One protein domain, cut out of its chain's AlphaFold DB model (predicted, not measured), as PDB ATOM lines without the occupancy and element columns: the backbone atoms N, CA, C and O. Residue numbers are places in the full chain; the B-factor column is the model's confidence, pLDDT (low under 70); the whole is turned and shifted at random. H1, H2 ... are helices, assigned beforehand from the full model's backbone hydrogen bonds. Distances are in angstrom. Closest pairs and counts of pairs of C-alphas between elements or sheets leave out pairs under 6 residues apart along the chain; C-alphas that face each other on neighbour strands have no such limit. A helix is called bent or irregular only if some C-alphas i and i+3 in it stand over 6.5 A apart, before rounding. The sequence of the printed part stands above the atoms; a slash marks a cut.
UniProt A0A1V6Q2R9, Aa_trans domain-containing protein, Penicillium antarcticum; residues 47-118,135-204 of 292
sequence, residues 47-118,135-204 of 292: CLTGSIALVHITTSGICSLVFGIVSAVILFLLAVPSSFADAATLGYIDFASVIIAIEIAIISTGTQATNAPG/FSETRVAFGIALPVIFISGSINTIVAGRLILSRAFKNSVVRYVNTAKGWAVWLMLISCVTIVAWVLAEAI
ATOM      1  N   CYS A  47      99.761  20.794  64.379       94.62
ATOM      2  CA  CYS A  47     100.929  20.180  64.996       94.62
ATOM      3  C   CYS A  47     101.081  18.704  64.590       94.62
ATOM      4  O   CYS A  47     102.168  18.301  64.164       94.62
ATOM      5  N   LEU A  48      99.997  17.921  64.670       92.81
ATOM      6  CA  LEU A  48      99.985  16.507  64.283       92.81
ATOM      7  C   LEU A  48     100.211  16.333  62.778       92.81
ATOM      8  O   LEU A  48     101.072  15.558  62.368       92.81
ATOM      9  N   THR A  49      99.492  17.096  61.955       92.31
ATOM     10  CA  THR A  49      99.620  17.051  60.491       92.31
ATOM     11  C   THR A  49     101.033  17.436  60.052       92.31
ATOM     12  O   THR A  49     101.606  16.780  59.186       92.31
ATOM     13  N   GLY A  50     101.641  18.444  60.687       93.88
ATOM     14  CA  GLY A  50     103.035  18.819  60.446       93.88
ATOM     15  C   GLY A  50     104.018  17.710  60.827       93.88
ATOM     16  O   GLY A  50     104.954  17.447  60.079       93.88
ATOM     17  N   SER A  51     103.780  17.006  61.939       92.75
ATOM     18  CA  SER A  51     104.591  15.847  62.341       92.75
ATOM     19  C   SER A  51     104.538  14.730  61.296       92.75
ATOM     20  O   SER A  51     105.578  14.265  60.832       92.75
ATOM     21  N   ILE A  52     103.329  14.361  60.857       89.81
ATOM     22  CA  ILE A  52     103.099  13.347  59.817       89.81
ATOM     23  C   ILE A  52     103.799  13.750  58.513       89.81
ATOM     24  O   ILE A  52     104.536  12.955  57.929       89.81
ATOM     25  N   ALA A  53     103.637  15.006  58.091       91.25
ATOM     26  CA  ALA A  53     104.283  15.527  56.893       91.25
ATOM     27  C   ALA A  53     105.817  15.425  56.975       91.25
ATOM     28  O   ALA A  53     106.458  14.952  56.036       91.25
ATOM     29  N   LEU A  54     106.414  15.821  58.104       92.12
ATOM     30  CA  LEU A  54     107.864  15.764  58.307       92.12
ATOM     31  C   LEU A  54     108.393  14.324  58.325       92.12
ATOM     32  O   LEU A  54     109.409  14.046  57.687       92.12
ATOM     33  N   VAL A  55     107.683  13.399  58.979       90.25
ATOM     34  CA  VAL A  55     108.017  11.964  58.987       90.25
ATOM     35  C   VAL A  55     108.111  11.417  57.558       90.25
ATOM     36  O   VAL A  55     109.118  10.803  57.192       90.25
ATOM     37  N   HIS A  56     107.104  11.696  56.725       86.75
ATOM     38  CA  HIS A  56     107.059  11.205  55.348       86.75
ATOM     39  C   HIS A  56     108.056  11.897  54.408       86.75
ATOM     40  O   HIS A  56     108.542  11.278  53.460       86.75
ATOM     41  N   ILE A  57     108.391  13.168  54.650       88.19
ATOM     42  CA  ILE A  57     109.370  13.886  53.828       88.19
ATOM     43  C   ILE A  57     110.798  13.423  54.142       88.19
ATOM     44  O   ILE A  57     111.578  13.156  53.220       88.19
ATOM     45  N   THR A  58     111.150  13.325  55.427       86.81
ATOM     46  CA  THR A  58     112.530  13.082  55.866       86.81
ATOM     47  C   THR A  58     112.953  11.617  55.739       86.81
ATOM     48  O   THR A  58     114.127  11.368  55.462       86.81
ATOM     49  N   THR A  59     112.044  10.638  55.879       77.00
ATOM     50  CA  THR A  59     112.368   9.187  55.825       77.00
ATOM     51  C   THR A  59     113.568   8.784  56.680       77.00
ATOM     52  O   THR A  59     114.436   8.014  56.278       77.00
ATOM     53  N   SER A  60     113.653   9.353  57.876       81.50
ATOM     54  CA  SER A  60     114.639   8.960  58.879       81.50
ATOM     55  C   SER A  60     114.044   7.929  59.833       81.50
ATOM     56  O   SER A  60     112.858   8.012  60.138       81.50
ATOM     57  N   GLY A  61     114.877   7.080  60.441       81.75
ATOM     58  CA  GLY A  61     114.483   6.243  61.588       81.75
ATOM     59  C   GLY A  61     114.241   7.021  62.894       81.75
ATOM     60  O   GLY A  61     114.276   6.437  63.974       81.75
ATOM     61  N   ILE A  62     114.059   8.343  62.817       87.31
ATOM     62  CA  ILE A  62     113.764   9.207  63.961       87.31
ATOM     63  C   ILE A  62     112.288   9.049  64.321       87.31
ATOM     64  O   ILE A  62     111.415   8.990  63.459       87.31
ATOM     65  N   CYS A  63     112.018   9.016  65.620       89.94
ATOM     66  CA  CYS A  63     110.681   8.875  66.163       89.94
ATOM     67  C   CYS A  63     109.722   9.997  65.724       89.94
ATOM     68  O   CYS A  63     110.066  11.173  65.870       89.94
ATOM     69  N   SER A  64     108.489   9.661  65.315       89.50
ATOM     70  CA  SER A  64     107.431  10.648  65.015       89.50
ATOM     71  C   SER A  64     107.195  11.660  66.141       89.50
ATOM     72  O   SER A  64     106.891  12.817  65.872       89.50
ATOM     73  N   LEU A  65     107.410  11.276  67.404       91.50
ATOM     74  CA  LEU A  65     107.267  12.187  68.541       91.50
ATOM     75  C   LEU A  65     108.269  13.355  68.488       91.50
ATOM     76  O   LEU A  65     107.928  14.483  68.845       91.50
ATOM     77  N   VAL A  66     109.490  13.111  68.000       93.56
ATOM     78  CA  VAL A  66     110.502  14.163  67.809       93.56
ATOM     79  C   VAL A  66     110.049  15.125  66.715       93.56
ATOM     80  O   VAL A  66     110.146  16.338  66.892       93.56
ATOM     81  N   PHE A  67     109.485  14.611  65.621       94.06
ATOM     82  CA  PHE A  67     108.884  15.448  64.581       94.06
ATOM     83  C   PHE A  67     107.669  16.235  65.087       94.06
ATOM     84  O   PHE A  67     107.476  17.373  64.666       94.06
ATOM     85  N   GLY A  68     106.924  15.700  66.059       93.75
ATOM     86  CA  GLY A  68     105.884  16.426  66.789       93.75
ATOM     87  C   GLY A  68     106.433  17.643  67.533       93.75
ATOM     88  O   GLY A  68     105.901  18.742  67.391       93.75
ATOM     89  N   ILE A  69     107.551  17.481  68.248       95.50
ATOM     90  CA  ILE A  69     108.235  18.595  68.927       95.50
ATOM     91  C   ILE A  69     108.740  19.624  67.907       95.50
ATOM     92  O   ILE A  69     108.538  20.822  68.094       95.50
ATOM     93  N   VAL A  70     109.364  19.179  66.812       96.31
ATOM     94  CA  VAL A  70     109.843  20.073  65.743       96.31
ATOM     95  C   VAL A  70     108.682  20.866  65.136       96.31
ATOM     96  O   VAL A  70     108.784  22.082  64.988       96.31
ATOM     97  N   SER A  71     107.561  20.202  64.854       96.31
ATOM     98  CA  SER A  71     106.333  20.821  64.351       96.31
ATOM     99  C   SER A  71     105.804  21.896  65.314       96.31
ATOM    100  O   SER A  71     105.552  23.031  64.902       96.31
ATOM    101  N   ALA A  72     105.737  21.592  66.615       97.06
ATOM    102  CA  ALA A  72     105.336  22.548  67.645       97.06
ATOM    103  C   ALA A  72     106.273  23.768  67.711       97.06
ATOM    104  O   ALA A  72     105.808  24.902  67.825       97.06
ATOM    105  N   VAL A  73     107.590  23.562  67.595       97.62
ATOM    106  CA  VAL A  73     108.577  24.654  67.576       97.62
ATOM    107  C   VAL A  73     108.389  25.546  66.348       97.62
ATOM    108  O   VAL A  73     108.400  26.767  66.491       97.62
ATOM    109  N   ILE A  74     108.166  24.973  65.161       96.94
ATOM    110  CA  ILE A  74     107.913  25.749  63.936       96.94
ATOM    111  C   ILE A  74     106.648  26.605  64.094       96.94
ATOM    112  O   ILE A  74     106.683  27.806  63.818       96.94
ATOM    113  N   LEU A  75     105.555  26.019  64.596       96.56
ATOM    114  CA  LEU A  75     104.307  26.743  64.868       96.56
ATOM    115  C   LEU A  75     104.511  27.890  65.859       96.56
ATOM    116  O   LEU A  75     104.026  28.995  65.623       96.56
ATOM    117  N   PHE A  76     105.247  27.644  66.945       96.81
ATOM    118  CA  PHE A  76     105.575  28.672  67.928       96.81
ATOM    119  C   PHE A  76     106.359  29.825  67.294       96.81
ATOM    120  O   PHE A  76     105.977  30.979  67.477       96.81
ATOM    121  N   LEU A  77     107.414  29.529  66.525       95.94
ATOM    122  CA  LEU A  77     108.258  30.547  65.892       95.94
ATOM    123  C   LEU A  77     107.463  31.431  64.925       95.94
ATOM    124  O   LEU A  77     107.615  32.651  64.943       95.94
ATOM    125  N   LEU A  78     106.574  30.836  64.126       94.25
ATOM    126  CA  LEU A  78     105.700  31.578  63.215       94.25
ATOM    127  C   LEU A  78     104.586  32.348  63.939       94.25
ATOM    128  O   LEU A  78     104.078  33.323  63.396       94.25
ATOM    129  N   ALA A  79     104.228  31.955  65.166       94.75
ATOM    130  CA  ALA A  79     103.239  32.643  65.999       94.75
ATOM    131  C   ALA A  79     103.830  33.781  66.859       94.75
ATOM    132  O   ALA A  79     103.084  34.496  67.534       94.75
ATOM    133  N   VAL A  80     105.157  33.974  66.852       93.81
ATOM    134  CA  VAL A  80     105.833  35.065  67.579       93.81
ATOM    135  C   VAL A  80     105.329  36.460  67.183       93.81
ATOM    136  O   VAL A  80     105.125  37.266  68.102       93.81
ATOM    137  N   PRO A  81     105.109  36.792  65.889       89.44
ATOM    138  CA  PRO A  81     104.605  38.101  65.493       89.44
ATOM    139  C   PRO A  81     103.267  38.385  66.170       89.44
ATOM    140  O   PRO A  81     102.258  37.724  65.936       89.44
ATOM    141  N   SER A  82     103.263  39.374  67.059       82.19
ATOM    142  CA  SER A  82     102.073  39.665  67.847       82.19
ATOM    143  C   SER A  82     101.100  40.564  67.075       82.19
ATOM    144  O   SER A  82      99.893  40.524  67.325       82.19
ATOM    145  N   SER A  83     101.573  41.418  66.165       83.12
ATOM    146  CA  SER A  83     100.747  42.437  65.507       83.12
ATOM    147  C   SER A  83      99.695  41.833  64.572       83.12
ATOM    148  O   SER A  83      99.964  40.878  63.850       83.12
ATOM    149  N   PHE A  84      98.503  42.440  64.519       75.81
ATOM    150  CA  PHE A  84      97.486  42.069  63.525       75.81
ATOM    151  C   PHE A  84      97.929  42.376  62.090       75.81
ATOM    152  O   PHE A  84      97.468  41.702  61.177       75.81
ATOM    153  N   ALA A  85      98.813  43.361  61.886       81.94
ATOM    154  CA  ALA A  85      99.385  43.635  60.568       81.94
ATOM    155  C   ALA A  85     100.270  42.467  60.106       81.94
ATOM    156  O   ALA A  85     100.083  41.959  59.005       81.94
ATOM    157  N   ASP A  86     101.142  41.977  60.990       79.56
ATOM    158  CA  ASP A  86     102.019  40.839  60.703       79.56
ATOM    159  C   ASP A  86     101.202  39.551  60.499       79.56
ATOM    160  O   ASP A  86     101.436  38.797  59.556       79.56
ATOM    161  N   ALA A  87     100.177  39.333  61.334       82.12
ATOM    162  CA  ALA A  87      99.251  38.211  61.184       82.12
ATOM    163  C   ALA A  87      98.440  38.289  59.878       82.12
ATOM    164  O   ALA A  87      98.159  37.260  59.267       82.12
ATOM    165  N   ALA A  88      98.082  39.493  59.418       86.38
ATOM    166  CA  ALA A  88      97.416  39.683  58.131       86.38
ATOM    167  C   ALA A  88      98.349  39.355  56.958       86.38
ATOM    168  O   ALA A  88      97.912  38.716  56.004       86.38
ATOM    169  N   THR A  89      99.634  39.716  57.040       87.88
ATOM    170  CA  THR A  89     100.637  39.312  56.044       87.88
ATOM    171  C   THR A  89     100.761  37.793  55.959       87.88
ATOM    172  O   THR A  89     100.698  37.250  54.857       87.88
ATOM    173  N   LEU A  90     100.859  37.100  57.099       87.88
ATOM    174  CA  LEU A  90     100.823  35.633  57.139       87.88
ATOM    175  C   LEU A  90      99.530  35.088  56.514       87.88
ATOM    176  O   LEU A  90      99.587  34.154  55.724       87.88
ATOM    177  N   GLY A  91      98.384  35.717  56.788       88.81
ATOM    178  CA  GLY A  91      97.099  35.341  56.196       88.81
ATOM    179  C   GLY A  91      97.051  35.472  54.670       88.81
ATOM    180  O   GLY A  91      96.479  34.612  54.007       88.81
ATOM    181  N   TYR A  92      97.678  36.497  54.087       90.81
ATOM    182  CA  TYR A  92      97.778  36.614  52.627       90.81
ATOM    183  C   TYR A  92      98.663  35.524  52.014       90.81
ATOM    184  O   TYR A  92      98.337  35.011  50.943       90.81
ATOM    185  N   ILE A  93      99.753  35.153  52.692       91.19
ATOM    186  CA  ILE A  93     100.627  34.056  52.256       91.19
ATOM    187  C   ILE A  93      99.878  32.720  52.343       91.19
ATOM    188  O   ILE A  93      99.911  31.950  51.386       91.19
ATOM    189  N   ASP A  94      99.160  32.475  53.443       90.56
ATOM    190  CA  ASP A  94      98.322  31.284  53.626       90.56
ATOM    191  C   ASP A  94      97.284  31.179  52.505       90.56
ATOM    192  O   ASP A  94      97.229  30.179  51.791       90.56
ATOM    193  N   PHE A  95      96.550  32.266  52.254       90.88
ATOM    194  CA  PHE A  95      95.563  32.332  51.182       90.88
ATOM    195  C   PHE A  95      96.170  32.009  49.811       90.88
ATOM    196  O   PHE A  95      95.635  31.171  49.087       90.88
ATOM    197  N   ALA A  96      97.307  32.617  49.463       92.25
ATOM    198  CA  ALA A  96      97.994  32.324  48.209       92.25
ATOM    199  C   ALA A  96      98.438  30.854  48.130       92.25
ATOM    200  O   ALA A  96      98.264  30.217  47.095       92.25
ATOM    201  N   SER A  97      98.961  30.293  49.225       91.38
ATOM    202  CA  SER A  97      99.406  28.897  49.263       91.38
ATOM    203  C   SER A  97      98.256  27.902  49.088       91.38
ATOM    204  O   SER A  97      98.408  26.923  48.358       91.38
ATOM    205  N   VAL A  98      97.080  28.187  49.659       91.56
ATOM    206  CA  VAL A  98      95.869  27.380  49.458       91.56
ATOM    207  C   VAL A  98      95.397  27.449  48.007       91.56
ATOM    208  O   VAL A  98      95.094  26.413  47.420       91.56
ATOM    209  N   ILE A  99      95.370  28.642  47.405       92.88
ATOM    210  CA  ILE A  99      94.981  28.805  45.996       92.88
ATOM    211  C   ILE A  99      95.930  28.033  45.077       92.88
ATOM    212  O   ILE A  99      95.464  27.254  44.251       92.88
ATOM    213  N   ILE A 100      97.242  28.163  45.276       90.94
ATOM    214  CA  ILE A 100      98.246  27.434  44.490       90.94
ATOM    215  C   ILE A 100      98.058  25.917  44.642       90.94
ATOM    216  O   ILE A 100      98.089  25.194  43.650       90.94
ATOM    217  N   ALA A 101      97.820  25.419  45.859       87.88
ATOM    218  CA  ALA A 101      97.580  23.994  46.088       87.88
ATOM    219  C   ALA A 101      96.329  23.489  45.342       87.88
ATOM    220  O   ALA A 101      96.367  22.424  44.720       87.88
ATOM    221  N   ILE A 102      95.243  24.268  45.357       90.12
ATOM    222  CA  ILE A 102      94.001  23.951  44.637       90.12
ATOM    223  C   ILE A 102      94.232  23.968  43.121       90.12
ATOM    224  O   ILE A 102      93.814  23.040  42.429       90.12
ATOM    225  N   GLU A 103      94.916  24.980  42.593       90.94
ATOM    226  CA  GLU A 103      95.224  25.084  41.163       90.94
ATOM    227  C   GLU A 103      96.085  23.912  40.684       90.94
ATOM    228  O   GLU A 103      95.775  23.302  39.658       90.94
ATOM    229  N   ILE A 104      97.111  23.530  41.453       88.50
ATOM    230  CA  ILE A 104      97.936  22.353  41.155       88.50
ATOM    231  C   ILE A 104      97.072  21.089  41.115       88.50
ATOM    232  O   ILE A 104      97.211  20.291  40.186       88.50
ATOM    233  N   ALA A 105      96.154  20.906  42.069       85.44
ATOM    234  CA  ALA A 105      95.257  19.750  42.090       85.44
ATOM    235  C   ALA A 105      94.315  19.717  40.872       85.44
ATOM    236  O   ALA A 105      94.126  18.662  40.256       85.44
ATOM    237  N   ILE A 106      93.764  20.870  40.476       88.69
ATOM    238  CA  ILE A 106      92.898  20.999  39.295       88.69
ATOM    239  C   ILE A 106      93.681  20.680  38.016       88.69
ATOM    240  O   ILE A 106      93.221  19.876  37.204       88.69
ATOM    241  N   ILE A 107      94.877  21.249  37.842       89.69
ATOM    242  CA  ILE A 107      95.729  21.005  36.668       89.69
ATOM    243  C   ILE A 107      96.178  19.539  36.626       89.69
ATOM    244  O   ILE A 107      96.120  18.900  35.574       89.69
ATOM    245  N   SER A 108      96.575  18.969  37.765       84.69
ATOM    246  CA  SER A 108      96.956  17.556  37.873       84.69
ATOM    247  C   SER A 108      95.809  16.627  37.467       84.69
ATOM    248  O   SER A 108      96.009  15.696  36.688       84.69
ATOM    249  N   THR A 109      94.587  16.903  37.922       83.62
ATOM    250  CA  THR A 109      93.405  16.119  37.533       83.62
ATOM    251  C   THR A 109      93.062  16.322  36.052       83.62
ATOM    252  O   THR A 109      92.755  15.363  35.344       83.62
ATOM    253  N   GLY A 110      93.174  17.554  35.546       85.56
ATOM    254  CA  GLY A 110      92.913  17.889  34.143       85.56
ATOM    255  C   GLY A 110      93.885  17.212  33.172       85.56
ATOM    256  O   GLY A 110      93.463  16.634  32.177       85.56
ATOM    257  N   THR A 111      95.181  17.215  33.486       87.31
ATOM    258  CA  THR A 111      96.212  16.535  32.680       87.31
ATOM    259  C   THR A 111      96.033  15.019  32.655       87.31
ATOM    260  O   THR A 111      96.178  14.408  31.596       87.31
ATOM    261  N   GLN A 112      95.663  14.403  33.783       84.94
ATOM    262  CA  GLN A 112      95.305  12.982  33.823       84.94
ATOM    263  C   GLN A 112      94.097  12.689  32.926       84.94
ATOM    264  O   GLN A 112      94.128  11.725  32.165       84.94
ATOM    265  N   ALA A 113      93.079  13.556  32.935       84.62
ATOM    266  CA  ALA A 113      91.920  13.427  32.055       84.62
ATOM    267  C   ALA A 113      92.273  13.555  30.566       84.62
ATOM    268  O   ALA A 113      91.726  12.822  29.750       84.62
ATOM    269  N   THR A 114      93.180  14.466  30.197       86.31
ATOM    270  CA  THR A 114      93.608  14.640  28.797       86.31
ATOM    271  C   THR A 114      94.398  13.441  28.273       86.31
ATOM    272  O   THR A 114      94.254  13.083  27.108       86.31
ATOM    273  N   ASN A 115      95.213  12.812  29.121       85.69
ATOM    274  CA  ASN A 115      96.052  11.677  28.729       85.69
ATOM    275  C   ASN A 115      95.332  10.319  28.826       85.69
ATOM    276  O   ASN A 115      95.844   9.322  28.314       85.69
ATOM    277  N   ALA A 116      94.164  10.256  29.471       83.44
ATOM    278  CA  ALA A 116      93.390   9.030  29.607       83.44
ATOM    279  C   ALA A 116      92.528   8.759  28.352       83.44
ATOM    280  O   ALA A 116      91.773   9.636  27.915       83.44
ATOM    281  N   PRO A 117      92.571   7.541  27.777       79.88
ATOM    282  CA  PRO A 117      91.692   7.170  26.671       79.88
ATOM    283  C   PRO A 117      90.237   7.123  27.166       79.88
ATOM    284  O   PRO A 117      89.843   6.197  27.867       79.88
ATOM    285  N   GLY A 118      89.447   8.147  26.825       81.69
ATOM    286  CA  GLY A 118      88.069   8.336  27.309       81.69
ATOM    287  C   GLY A 118      87.823   9.635  28.091       81.69
ATOM    288  O   GLY A 118      86.700   9.869  28.541       81.69
ATOM    289  N   PHE A 135     107.091   7.383  46.795       77.88
ATOM    290  CA  PHE A 135     107.851   8.311  47.612       77.88
ATOM    291  C   PHE A 135     107.825   9.753  47.082       77.88
ATOM    292  O   PHE A 135     107.715  10.713  47.847       77.88
ATOM    293  N   SER A 136     107.885   9.906  45.758       83.38
ATOM    294  CA  SER A 136     107.800  11.198  45.080       83.38
ATOM    295  C   SER A 136     106.427  11.850  45.227       83.38
ATOM    296  O   SER A 136     106.368  13.038  45.532       83.38
ATOM    297  N   GLU A 137     105.334  11.092  45.059       82.19
ATOM    298  CA  GLU A 137     103.965  11.614  45.209       82.19
ATOM    299  C   GLU A 137     103.757  12.178  46.621       82.19
ATOM    300  O   GLU A 137     103.279  13.299  46.786       82.19
ATOM    301  N   THR A 138     104.206  11.437  47.637       81.31
ATOM    302  CA  THR A 138     104.055  11.813  49.048       81.31
ATOM    303  C   THR A 138     104.816  13.098  49.387       81.31
ATOM    304  O   THR A 138     104.263  14.016  49.993       81.31
ATOM    305  N   ARG A 139     106.081  13.211  48.959       84.62
ATOM    306  CA  ARG A 139     106.911  14.401  49.213       84.62
ATOM    307  C   ARG A 139     106.386  15.653  48.527       84.62
ATOM    308  O   ARG A 139     106.415  16.722  49.129       84.62
ATOM    309  N   VAL A 140     105.925  15.529  47.283       86.00
ATOM    310  CA  VAL A 140     105.366  16.665  46.538       86.00
ATOM    311  C   VAL A 140     104.067  17.131  47.194       86.00
ATOM    312  O   VAL A 140     103.924  18.323  47.459       86.00
ATOM    313  N   ALA A 141     103.163  16.203  47.530       85.31
ATOM    314  CA  ALA A 141     101.893  16.531  48.171       85.31
ATOM    315  C   ALA A 141     102.094  17.221  49.530       85.31
ATOM    316  O   ALA A 141     101.582  18.322  49.745       85.31
ATOM    317  N   PHE A 142     102.892  16.628  50.425       87.94
ATOM    318  CA  PHE A 142     103.161  17.244  51.725       87.94
ATOM    319  C   PHE A 142     103.971  18.533  51.601       87.94
ATOM    320  O   PHE A 142     103.683  19.481  52.320       87.94
ATOM    321  N   GLY A 143     104.925  18.615  50.669       87.94
ATOM    322  CA  GLY A 143     105.722  19.821  50.441       87.94
ATOM    323  C   GLY A 143     104.874  21.037  50.059       87.94
ATOM    324  O   GLY A 143     105.094  22.121  50.596       87.94
ATOM    325  N   ILE A 144     103.867  20.851  49.198       88.06
ATOM    326  CA  ILE A 144     102.904  21.905  48.836       88.06
ATOM    327  C   ILE A 144     102.003  22.261  50.027       88.06
ATOM    328  O   ILE A 144     101.648  23.424  50.203       88.06
ATOM    329  N   ALA A 145     101.654  21.282  50.866       89.00
ATOM    330  CA  ALA A 145     100.808  21.499  52.036       89.00
ATOM    331  C   ALA A 145     101.540  22.164  53.220       89.00
ATOM    332  O   ALA A 145     100.887  22.804  54.042       89.00
ATOM    333  N   LEU A 146     102.871  22.046  53.329       92.06
ATOM    334  CA  LEU A 146     103.648  22.545  54.477       92.06
ATOM    335  C   LEU A 146     103.410  24.034  54.808       92.06
ATOM    336  O   LEU A 146     103.196  24.327  55.988       92.06
ATOM    337  N   PRO A 147     103.414  24.977  53.838       91.88
ATOM    338  CA  PRO A 147     103.115  26.378  54.122       91.88
ATOM    339  C   PRO A 147     101.733  26.558  54.752       91.88
ATOM    340  O   PRO A 147     101.631  27.191  55.799       91.88
ATOM    341  N   VAL A 148     100.700  25.930  54.182       91.62
ATOM    342  CA  VAL A 148      99.326  25.989  54.703       91.62
ATOM    343  C   VAL A 148      99.268  25.424  56.122       91.62
ATOM    344  O   VAL A 148      98.704  26.034  57.028       91.62
ATOM    345  N   ILE A 149      99.897  24.267  56.351       94.25
ATOM    346  CA  ILE A 149      99.888  23.592  57.654       94.25
ATOM    347  C   ILE A 149     100.472  24.505  58.738       94.25
ATOM    348  O   ILE A 149      99.855  24.681  59.788       94.25
ATOM    349  N   PHE A 150     101.642  25.094  58.503       95.88
ATOM    350  CA  PHE A 150     102.334  25.853  59.541       95.88
ATOM    351  C   PHE A 150     101.847  27.300  59.672       95.88
ATOM    352  O   PHE A 150     101.693  27.796  60.791       95.88
ATOM    353  N   ILE A 151     101.561  27.978  58.558       94.19
ATOM    354  CA  ILE A 151     101.099  29.368  58.585       94.19
ATOM    355  C   ILE A 151      99.690  29.425  59.179       94.19
ATOM    356  O   ILE A 151      99.472  30.156  60.149       94.19
ATOM    357  N   SER A 152      98.764  28.590  58.706       92.94
ATOM    358  CA  SER A 152      97.397  28.551  59.235       92.94
ATOM    359  C   SER A 152      97.371  28.185  60.729       92.94
ATOM    360  O   SER A 152      96.722  28.856  61.539       92.94
ATOM    361  N   GLY A 153      98.180  27.205  61.153       94.31
ATOM    362  CA  GLY A 153      98.332  26.850  62.569       94.31
ATOM    363  C   GLY A 153      98.872  27.993  63.441       94.31
ATOM    364  O   GLY A 153      98.370  28.232  64.547       94.31
ATOM    365  N   SER A 154      99.854  28.750  62.945       95.25
ATOM    366  CA  SER A 154     100.388  29.911  63.669       95.25
ATOM    367  C   SER A 154      99.380  31.055  63.796       95.25
ATOM    368  O   SER A 154      99.274  31.649  64.870       95.25
ATOM    369  N   ILE A 155      98.569  31.317  62.763       93.94
ATOM    370  CA  ILE A 155      97.523  32.349  62.804       93.94
ATOM    371  C   ILE A 155      96.500  32.002  63.888       93.94
ATOM    372  O   ILE A 155      96.160  32.854  64.709       93.94
ATOM    373  N   ASN A 156      96.069  30.739  63.958       94.00
ATOM    374  CA  ASN A 156      95.159  30.278  65.007       94.00
ATOM    375  C   ASN A 156      95.760  30.450  66.414       94.00
ATOM    376  O   ASN A 156      95.062  30.881  67.335       94.00
ATOM    377  N   THR A 157      97.067  30.213  66.568       95.88
ATOM    378  CA  THR A 157      97.798  30.464  67.824       95.88
ATOM    379  C   THR A 157      97.807  31.950  68.190       95.88
ATOM    380  O   THR A 157      97.504  32.302  69.334       95.88
ATOM    381  N   ILE A 158      98.069  32.842  67.226       94.88
ATOM    382  CA  ILE A 158      98.035  34.298  67.433       94.88
ATOM    383  C   ILE A 158      96.626  34.747  67.842       94.88
ATOM    384  O   ILE A 158      96.480  35.522  68.789       94.88
ATOM    385  N   VAL A 159      95.576  34.253  67.177       93.19
ATOM    386  CA  VAL A 159      94.181  34.605  67.491       93.19
ATOM    387  C   VAL A 159      93.800  34.137  68.898       93.19
ATOM    388  O   VAL A 159      93.252  34.928  69.671       93.19
ATOM    389  N   ALA A 160      94.143  32.899  69.269       95.06
ATOM    390  CA  ALA A 160      93.909  32.369  70.612       95.06
ATOM    391  C   ALA A 160      94.648  33.195  71.674       95.06
ATOM    392  O   ALA A 160      94.044  33.647  72.652       95.06
ATOM    393  N   GLY A 161      95.934  33.477  71.444       94.31
ATOM    394  CA  GLY A 161      96.753  34.308  72.319       94.31
ATOM    395  C   GLY A 161      96.183  35.719  72.474       94.31
ATOM    396  O   GLY A 161      96.032  36.210  73.591       94.31
ATOM    397  N   ARG A 162      95.792  36.378  71.377       92.31
ATOM    398  CA  ARG A 162      95.204  37.730  71.407       92.31
ATOM    399  C   ARG A 162      93.873  37.763  72.149       92.31
ATOM    400  O   ARG A 162      93.617  38.738  72.866       92.31
ATOM    401  N   LEU A 163      93.056  36.721  72.012       91.88
ATOM    402  CA  LEU A 163      91.791  36.581  72.728       91.88
ATOM    403  C   LEU A 163      92.015  36.405  74.237       91.88
ATOM    404  O   LEU A 163      91.432  37.152  75.025       91.88
ATOM    405  N   ILE A 164      92.907  35.492  74.641       94.00
ATOM    406  CA  ILE A 164      93.242  35.255  76.056       94.00
ATOM    407  C   ILE A 164      93.881  36.504  76.674       94.00
ATOM    408  O   ILE A 164      93.444  36.960  77.731       94.00
ATOM    409  N   LEU A 165      94.864  37.106  75.999       92.56
ATOM    410  CA  LEU A 165      95.565  38.295  76.480       92.56
ATOM    411  C   LEU A 165      94.610  39.482  76.656       92.56
ATOM    412  O   LEU A 165      94.640  40.156  77.684       92.56
ATOM    413  N   SER A 166      93.735  39.725  75.673       89.31
ATOM    414  CA  SER A 166      92.754  40.816  75.738       89.31
ATOM    415  C   SER A 166      91.735  40.623  76.858       89.31
ATOM    416  O   SER A 166      91.273  41.611  77.430       89.31
ATOM    417  N   ARG A 167      91.401  39.369  77.184       88.94
ATOM    418  CA  ARG A 167      90.494  39.028  78.282       88.94
ATOM    419  C   ARG A 167      91.172  39.157  79.648       88.94
ATOM    420  O   ARG A 167      90.611  39.792  80.536       88.94
ATOM    421  N   ALA A 168      92.370  38.597  79.809       91.00
ATOM    422  CA  ALA A 168      93.102  38.600  81.075       91.00
ATOM    423  C   ALA A 168      93.620  39.999  81.463       91.00
ATOM    424  O   ALA A 168      93.592  40.368  82.633       91.00
ATOM    425  N   PHE A 169      94.045  40.809  80.485       90.81
ATOM    426  CA  PHE A 169      94.672  42.118  80.707       90.81
ATOM    427  C   PHE A 169      93.837  43.283  80.156       90.81
ATOM    428  O   PHE A 169      94.372  44.209  79.546       90.81
ATOM    429  N   LYS A 170      92.518  43.272  80.391       83.44
ATOM    430  CA  LYS A 170      91.573  44.261  79.833       83.44
ATOM    431  C   LYS A 170      91.971  45.727  80.082       83.44
ATOM    432  O   LYS A 170      91.827  46.545  79.180       83.44
ATOM    433  N   ASN A 171      92.507  46.028  81.270       86.94
ATOM    434  CA  ASN A 171      92.847  47.387  81.719       86.94
ATOM    435  C   ASN A 171      94.366  47.652  81.798       86.94
ATOM    436  O   ASN A 171      94.786  48.594  82.462       86.94
ATOM    437  N   SER A 172      95.210  46.815  81.181       89.06
ATOM    438  CA  SER A 172      96.672  46.943  81.277       89.06
ATOM    439  C   SER A 172      97.326  47.173  79.918       89.06
ATOM    440  O   SER A 172      96.952  46.558  78.920       89.06
ATOM    441  N   VAL A 173      98.385  47.989  79.895       86.62
ATOM    442  CA  VAL A 173      99.216  48.233  78.702       86.62
ATOM    443  C   VAL A 173      99.884  46.962  78.161       86.62
ATOM    444  O   VAL A 173     100.222  46.900  76.981       86.62
ATOM    445  N   VAL A 174     100.006  45.916  78.992       88.38
ATOM    446  CA  VAL A 174     100.511  44.582  78.613       88.38
ATOM    447  C   VAL A 174      99.755  44.012  77.407       88.38
ATOM    448  O   VAL A 174     100.361  43.342  76.574       88.38
ATOM    449  N   ARG A 175      98.463  44.342  77.251       85.50
ATOM    450  CA  ARG A 175      97.616  43.897  76.133       85.50
ATOM    451  C   ARG A 175      98.164  44.273  74.752       85.50
ATOM    452  O   ARG A 175      97.962  43.524  73.798       85.50
ATOM    453  N   TYR A 176      98.842  45.414  74.632       84.69
ATOM    454  CA  TYR A 176      99.331  45.916  73.345       84.69
ATOM    455  C   TYR A 176     100.659  45.288  72.913       84.69
ATOM    456  O   TYR A 176     101.041  45.455  71.762       84.69
ATOM    457  N   VAL A 177     101.337  44.533  73.792       88.94
ATOM    458  CA  VAL A 177     102.612  43.850  73.483       88.94
ATOM    459  C   VAL A 177     103.646  44.827  72.894       88.94
ATOM    460  O   VAL A 177     104.371  44.537  71.954       88.94
ATOM    461  N   ASN A 178     103.700  46.039  73.446       89.31
ATOM    462  CA  ASN A 178     104.625  47.103  73.038       89.31
ATOM    463  C   ASN A 178     105.717  47.382  74.087       89.31
ATOM    464  O   ASN A 178     106.600  48.201  73.869       89.31
ATOM    465  N   THR A 179     105.660  46.703  75.234       92.00
ATOM    466  CA  THR A 179     106.634  46.807  76.329       92.00
ATOM    467  C   THR A 179     107.370  45.483  76.505       92.00
ATOM    468  O   THR A 179     106.837  44.434  76.145       92.00
ATOM    469  N   ALA A 180     108.556  45.497  77.125       91.50
ATOM    470  CA  ALA A 180     109.309  44.272  77.427       91.50
ATOM    471  C   ALA A 180     108.483  43.270  78.259       91.50
ATOM    472  O   ALA A 180     108.457  42.078  77.962       91.50
ATOM    473  N   LYS A 181     107.719  43.766  79.245       91.88
ATOM    474  CA  LYS A 181     106.770  42.949  80.018       91.88
ATOM    475  C   LYS A 181     105.651  42.383  79.137       91.88
ATOM    476  O   LYS A 181     105.288  41.224  79.295       91.88
ATOM    477  N   GLY A 182     105.114  43.187  78.216       91.75
ATOM    478  CA  GLY A 182     104.124  42.747  77.231       91.75
ATOM    479  C   GLY A 182     104.632  41.602  76.358       91.75
ATOM    480  O   GLY A 182     103.944  40.595  76.222       91.75
ATOM    481  N   TRP A 183     105.853  41.721  75.835       94.38
ATOM    482  CA  TRP A 183     106.508  40.672  75.050       94.38
ATOM    483  C   TRP A 183     106.793  39.409  75.861       94.38
ATOM    484  O   TRP A 183     106.526  38.315  75.377       94.38
ATOM    485  N   ALA A 184     107.251  39.535  77.109       94.81
ATOM    486  CA  ALA A 184     107.464  38.378  77.979       94.81
ATOM    487  C   ALA A 184     106.160  37.598  78.232       94.81
ATOM    488  O   ALA A 184     106.139  36.374  78.124       94.81
ATOM    489  N   VAL A 185     105.057  38.304  78.517       95.31
ATOM    490  CA  VAL A 185     103.732  37.683  78.696       95.31
ATOM    491  C   VAL A 185     103.227  37.073  77.389       95.31
ATOM    492  O   VAL A 185     102.661  35.986  77.413       95.31
ATOM    493  N   TRP A 186     103.442  37.743  76.255       95.38
ATOM    494  CA  TRP A 186     103.052  37.235  74.942       95.38
ATOM    495  C   TRP A 186     103.763  35.926  74.598       95.38
ATOM    496  O   TRP A 186     103.089  34.944  74.307       95.38
ATOM    497  N   LEU A 187     105.097  35.901  74.693       96.19
ATOM    498  CA  LEU A 187     105.905  34.715  74.402       96.19
ATOM    499  C   LEU A 187     105.538  33.551  75.323       96.19
ATOM    500  O   LEU A 187     105.319  32.444  74.844       96.19
ATOM    501  N   MET A 188     105.382  33.809  76.626       96.06
ATOM    502  CA  MET A 188     104.918  32.794  77.575       96.06
ATOM    503  C   MET A 188     103.541  32.246  77.175       96.06
ATOM    504  O   MET A 188     103.341  31.034  77.158       96.06
ATOM    505  N   LEU A 189     102.597  33.126  76.833       96.00
ATOM    506  CA  LEU A 189     101.238  32.734  76.483       96.00
ATOM    507  C   LEU A 189     101.200  31.863  75.224       96.00
ATOM    508  O   LEU A 189     100.576  30.804  75.255       96.00
ATOM    509  N   ILE A 190     101.863  32.274  74.139       96.44
ATOM    510  CA  ILE A 190     101.886  31.479  72.904       96.44
ATOM    511  C   ILE A 190     102.606  30.144  73.128       96.44
ATOM    512  O   ILE A 190     102.095  29.122  72.687       96.44
ATOM    513  N   SER A 191     103.704  30.108  73.900       97.00
ATOM    514  CA  SER A 191     104.368  28.848  74.262       97.00
ATOM    515  C   SER A 191     103.425  27.916  75.020       97.00
ATOM    516  O   SER A 191     103.328  26.741  74.678       97.00
ATOM    517  N   CYS A 192     102.690  28.425  76.015       97.19
ATOM    518  CA  CYS A 192     101.712  27.626  76.751       97.19
ATOM    519  C   CYS A 192     100.608  27.082  75.835       97.19
ATOM    520  O   CYS A 192     100.292  25.898  75.917       97.19
ATOM    521  N   VAL A 193     100.043  27.915  74.954       97.06
ATOM    522  CA  VAL A 193      98.997  27.488  74.010       97.06
ATOM    523  C   VAL A 193      99.521  26.396  73.075       97.06
ATOM    524  O   VAL A 193      98.866  25.366  72.923       97.06
ATOM    525  N   THR A 194     100.712  26.577  72.499       97.31
ATOM    526  CA  THR A 194     101.322  25.598  71.593       97.31
ATOM    527  C   THR A 194     101.645  24.280  72.300       97.31
ATOM    528  O   THR A 194     101.338  23.220  71.762       97.31
ATOM    529  N   ILE A 195     102.201  24.317  73.518       97.19
ATOM    530  CA  ILE A 195     102.504  23.103  74.296       97.19
ATOM    531  C   ILE A 195     101.221  22.347  74.638       97.19
ATOM    532  O   ILE A 195     101.168  21.134  74.455       97.19
ATOM    533  N   VAL A 196     100.179  23.042  75.104       96.69
ATOM    534  CA  VAL A 196      98.888  22.412  75.418       96.69
ATOM    535  C   VAL A 196      98.289  21.765  74.172       96.69
ATOM    536  O   VAL A 196      97.856  20.618  74.232       96.69
ATOM    537  N   ALA A 197      98.304  22.463  73.037       96.12
ATOM    538  CA  ALA A 197      97.791  21.937  71.778       96.12
ATOM    539  C   ALA A 197      98.571  20.699  71.296       96.12
ATOM    540  O   ALA A 197      97.956  19.713  70.895       96.12
ATOM    541  N   TRP A 198      99.906  20.716  71.385       95.69
ATOM    542  CA  TRP A 198     100.752  19.564  71.050       95.69
ATOM    543  C   TRP A 198     100.497  18.367  71.975       95.69
ATOM    544  O   TRP A 198     100.314  17.249  71.500       95.69
ATOM    545  N   VAL A 199     100.416  18.599  73.291       95.25
ATOM    546  CA  VAL A 199     100.106  17.549  74.273       95.25
ATOM    547  C   VAL A 199      98.749  16.920  73.979       95.25
ATOM    548  O   VAL A 199      98.645  15.700  73.985       95.25
ATOM    549  N   LEU A 200      97.716  17.719  73.689       93.19
ATOM    550  CA  LEU A 200      96.395  17.195  73.330       93.19
ATOM    551  C   LEU A 200      96.441  16.356  72.047       93.19
ATOM    552  O   LEU A 200      95.800  15.310  71.991       93.19
ATOM    553  N   ALA A 201      97.219  16.787  71.054       91.69
ATOM    554  CA  ALA A 201      97.356  16.083  69.784       91.69
ATOM    555  C   ALA A 201      98.056  14.717  69.912       91.69
ATOM    556  O   ALA A 201      97.649  13.766  69.255       91.69
ATOM    557  N   GLU A 202      99.081  14.594  70.764       90.81
ATOM    558  CA  GLU A 202      99.802  13.323  70.975       90.81
ATOM    559  C   GLU A 202      99.178  12.438  72.067       90.81
ATOM    560  O   GLU A 202      99.388  11.222  72.083       90.81
ATOM    561  N   ALA A 203      98.420  13.021  73.002       91.50
ATOM    562  CA  ALA A 203      97.773  12.276  74.078       91.50
ATOM    563  C   ALA A 203      96.481  11.580  73.628       91.50
ATOM    564  O   ALA A 203      96.131  10.539  74.185       91.50
ATOM    565  N   ILE A 204      95.758  12.150  72.658       89.50
ATOM    566  CA  ILE A 204      94.471  11.627  72.194       89.50
ATOM    567  C   ILE A 204      94.714  10.679  71.011       89.50
ATOM    568  O   ILE A 204      95.160  11.116  69.955       89.50
TER     569      ILE A 204
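This is residues 47 to 118 and 135 to 204 of the 292 residues of the protein "Aa_trans domain-containing protein" of Penicillium antarcticum (UniProt A0A1V6Q2R9). The arm H4b of a long bent helix, H4, runs through the middle of a loose group of helices: the long H3 packs on one side of it, and H1, H2 and H6 cluster on the other. Residues 106 to 118, of which 106 to 115 belong to H3, stick out free and add to the long axis, and the short H5 sits by the turn from H4b to H6. The printed part has 142 residues with six named helices, H1 to H6 in that order along the chain, and no named strand; its class is all helix. It is loose, with a radius of gyration of the C-alphas of 18.6 A, and elongated, spanning 68 by 35 by 23 A.

H4, residues 135 to 168, was assigned as one helix by its hydrogen bonds, but it is bent: C-alphas 144 and 147 are 6.9 A apart. Its arms are H4a, residues 135 to 144, 14.5 A long, and H4b, residues 147 to 168, 31.2 A long. H3, residues 84 to 115, is 46.2 A long, from C-alpha 84 at (97.486, 42.069, 63.525) to C-alpha 115 at (96.052, 11.677, 28.729). H6, residues 180 to 203, measures 34.2 A and ends with C-alpha 203 at (97.773, 12.276, 74.078). H2, residues 64 to 79, measures 22.4 A; H1, residues 47 to 58, 16.4 A; H5, residues 173 to 176, 5.8 A.

H4a and H4b stand at a steep tilt of 39 degrees. H3 touches H4b with residues 87 to 98 alone, opposite ways at a shallow tilt of 29 degrees; their closest C-alphas, Asp 94 and Val 148, are 5.5 A apart. H6 touches H4b at a steep tilt of 59 degrees, closest at C-alphas 190 and 161, 5.9 A. H2 touches H4b with residues 74 to 79 alone, closest at C-alphas 79 and 154, 4.6 A. H2 and H6 touch, opposite ways at a shallow tilt of 30 degrees, closest at C-alphas 76 and 194, 6.4 A. H1 touches H2, closest at C-alphas 51 and 68, 4.7 A, and H4a, closest at C-alphas 57 and 139, 5.3 A. H5 touches H6, closest at C-alphas 174 and 182, 4.3 A. H3 and H6 are apart. In H1, H2, H3, H4a, H4b and H6 every O i to N i+4 pair is within hydrogen-bond range; H5 is too short for such a pair.

The two C-alphas farthest apart, those of Pro 117 and Asn 171, are 68.2 A apart. Residues 119 to 134 are not printed, and C-alphas 118 and 135 across this cut are 28.3 A apart. Of the links that are printed whole, none is long. The mean pLDDT of the printed part is 90.3, and no printed residue is under 70.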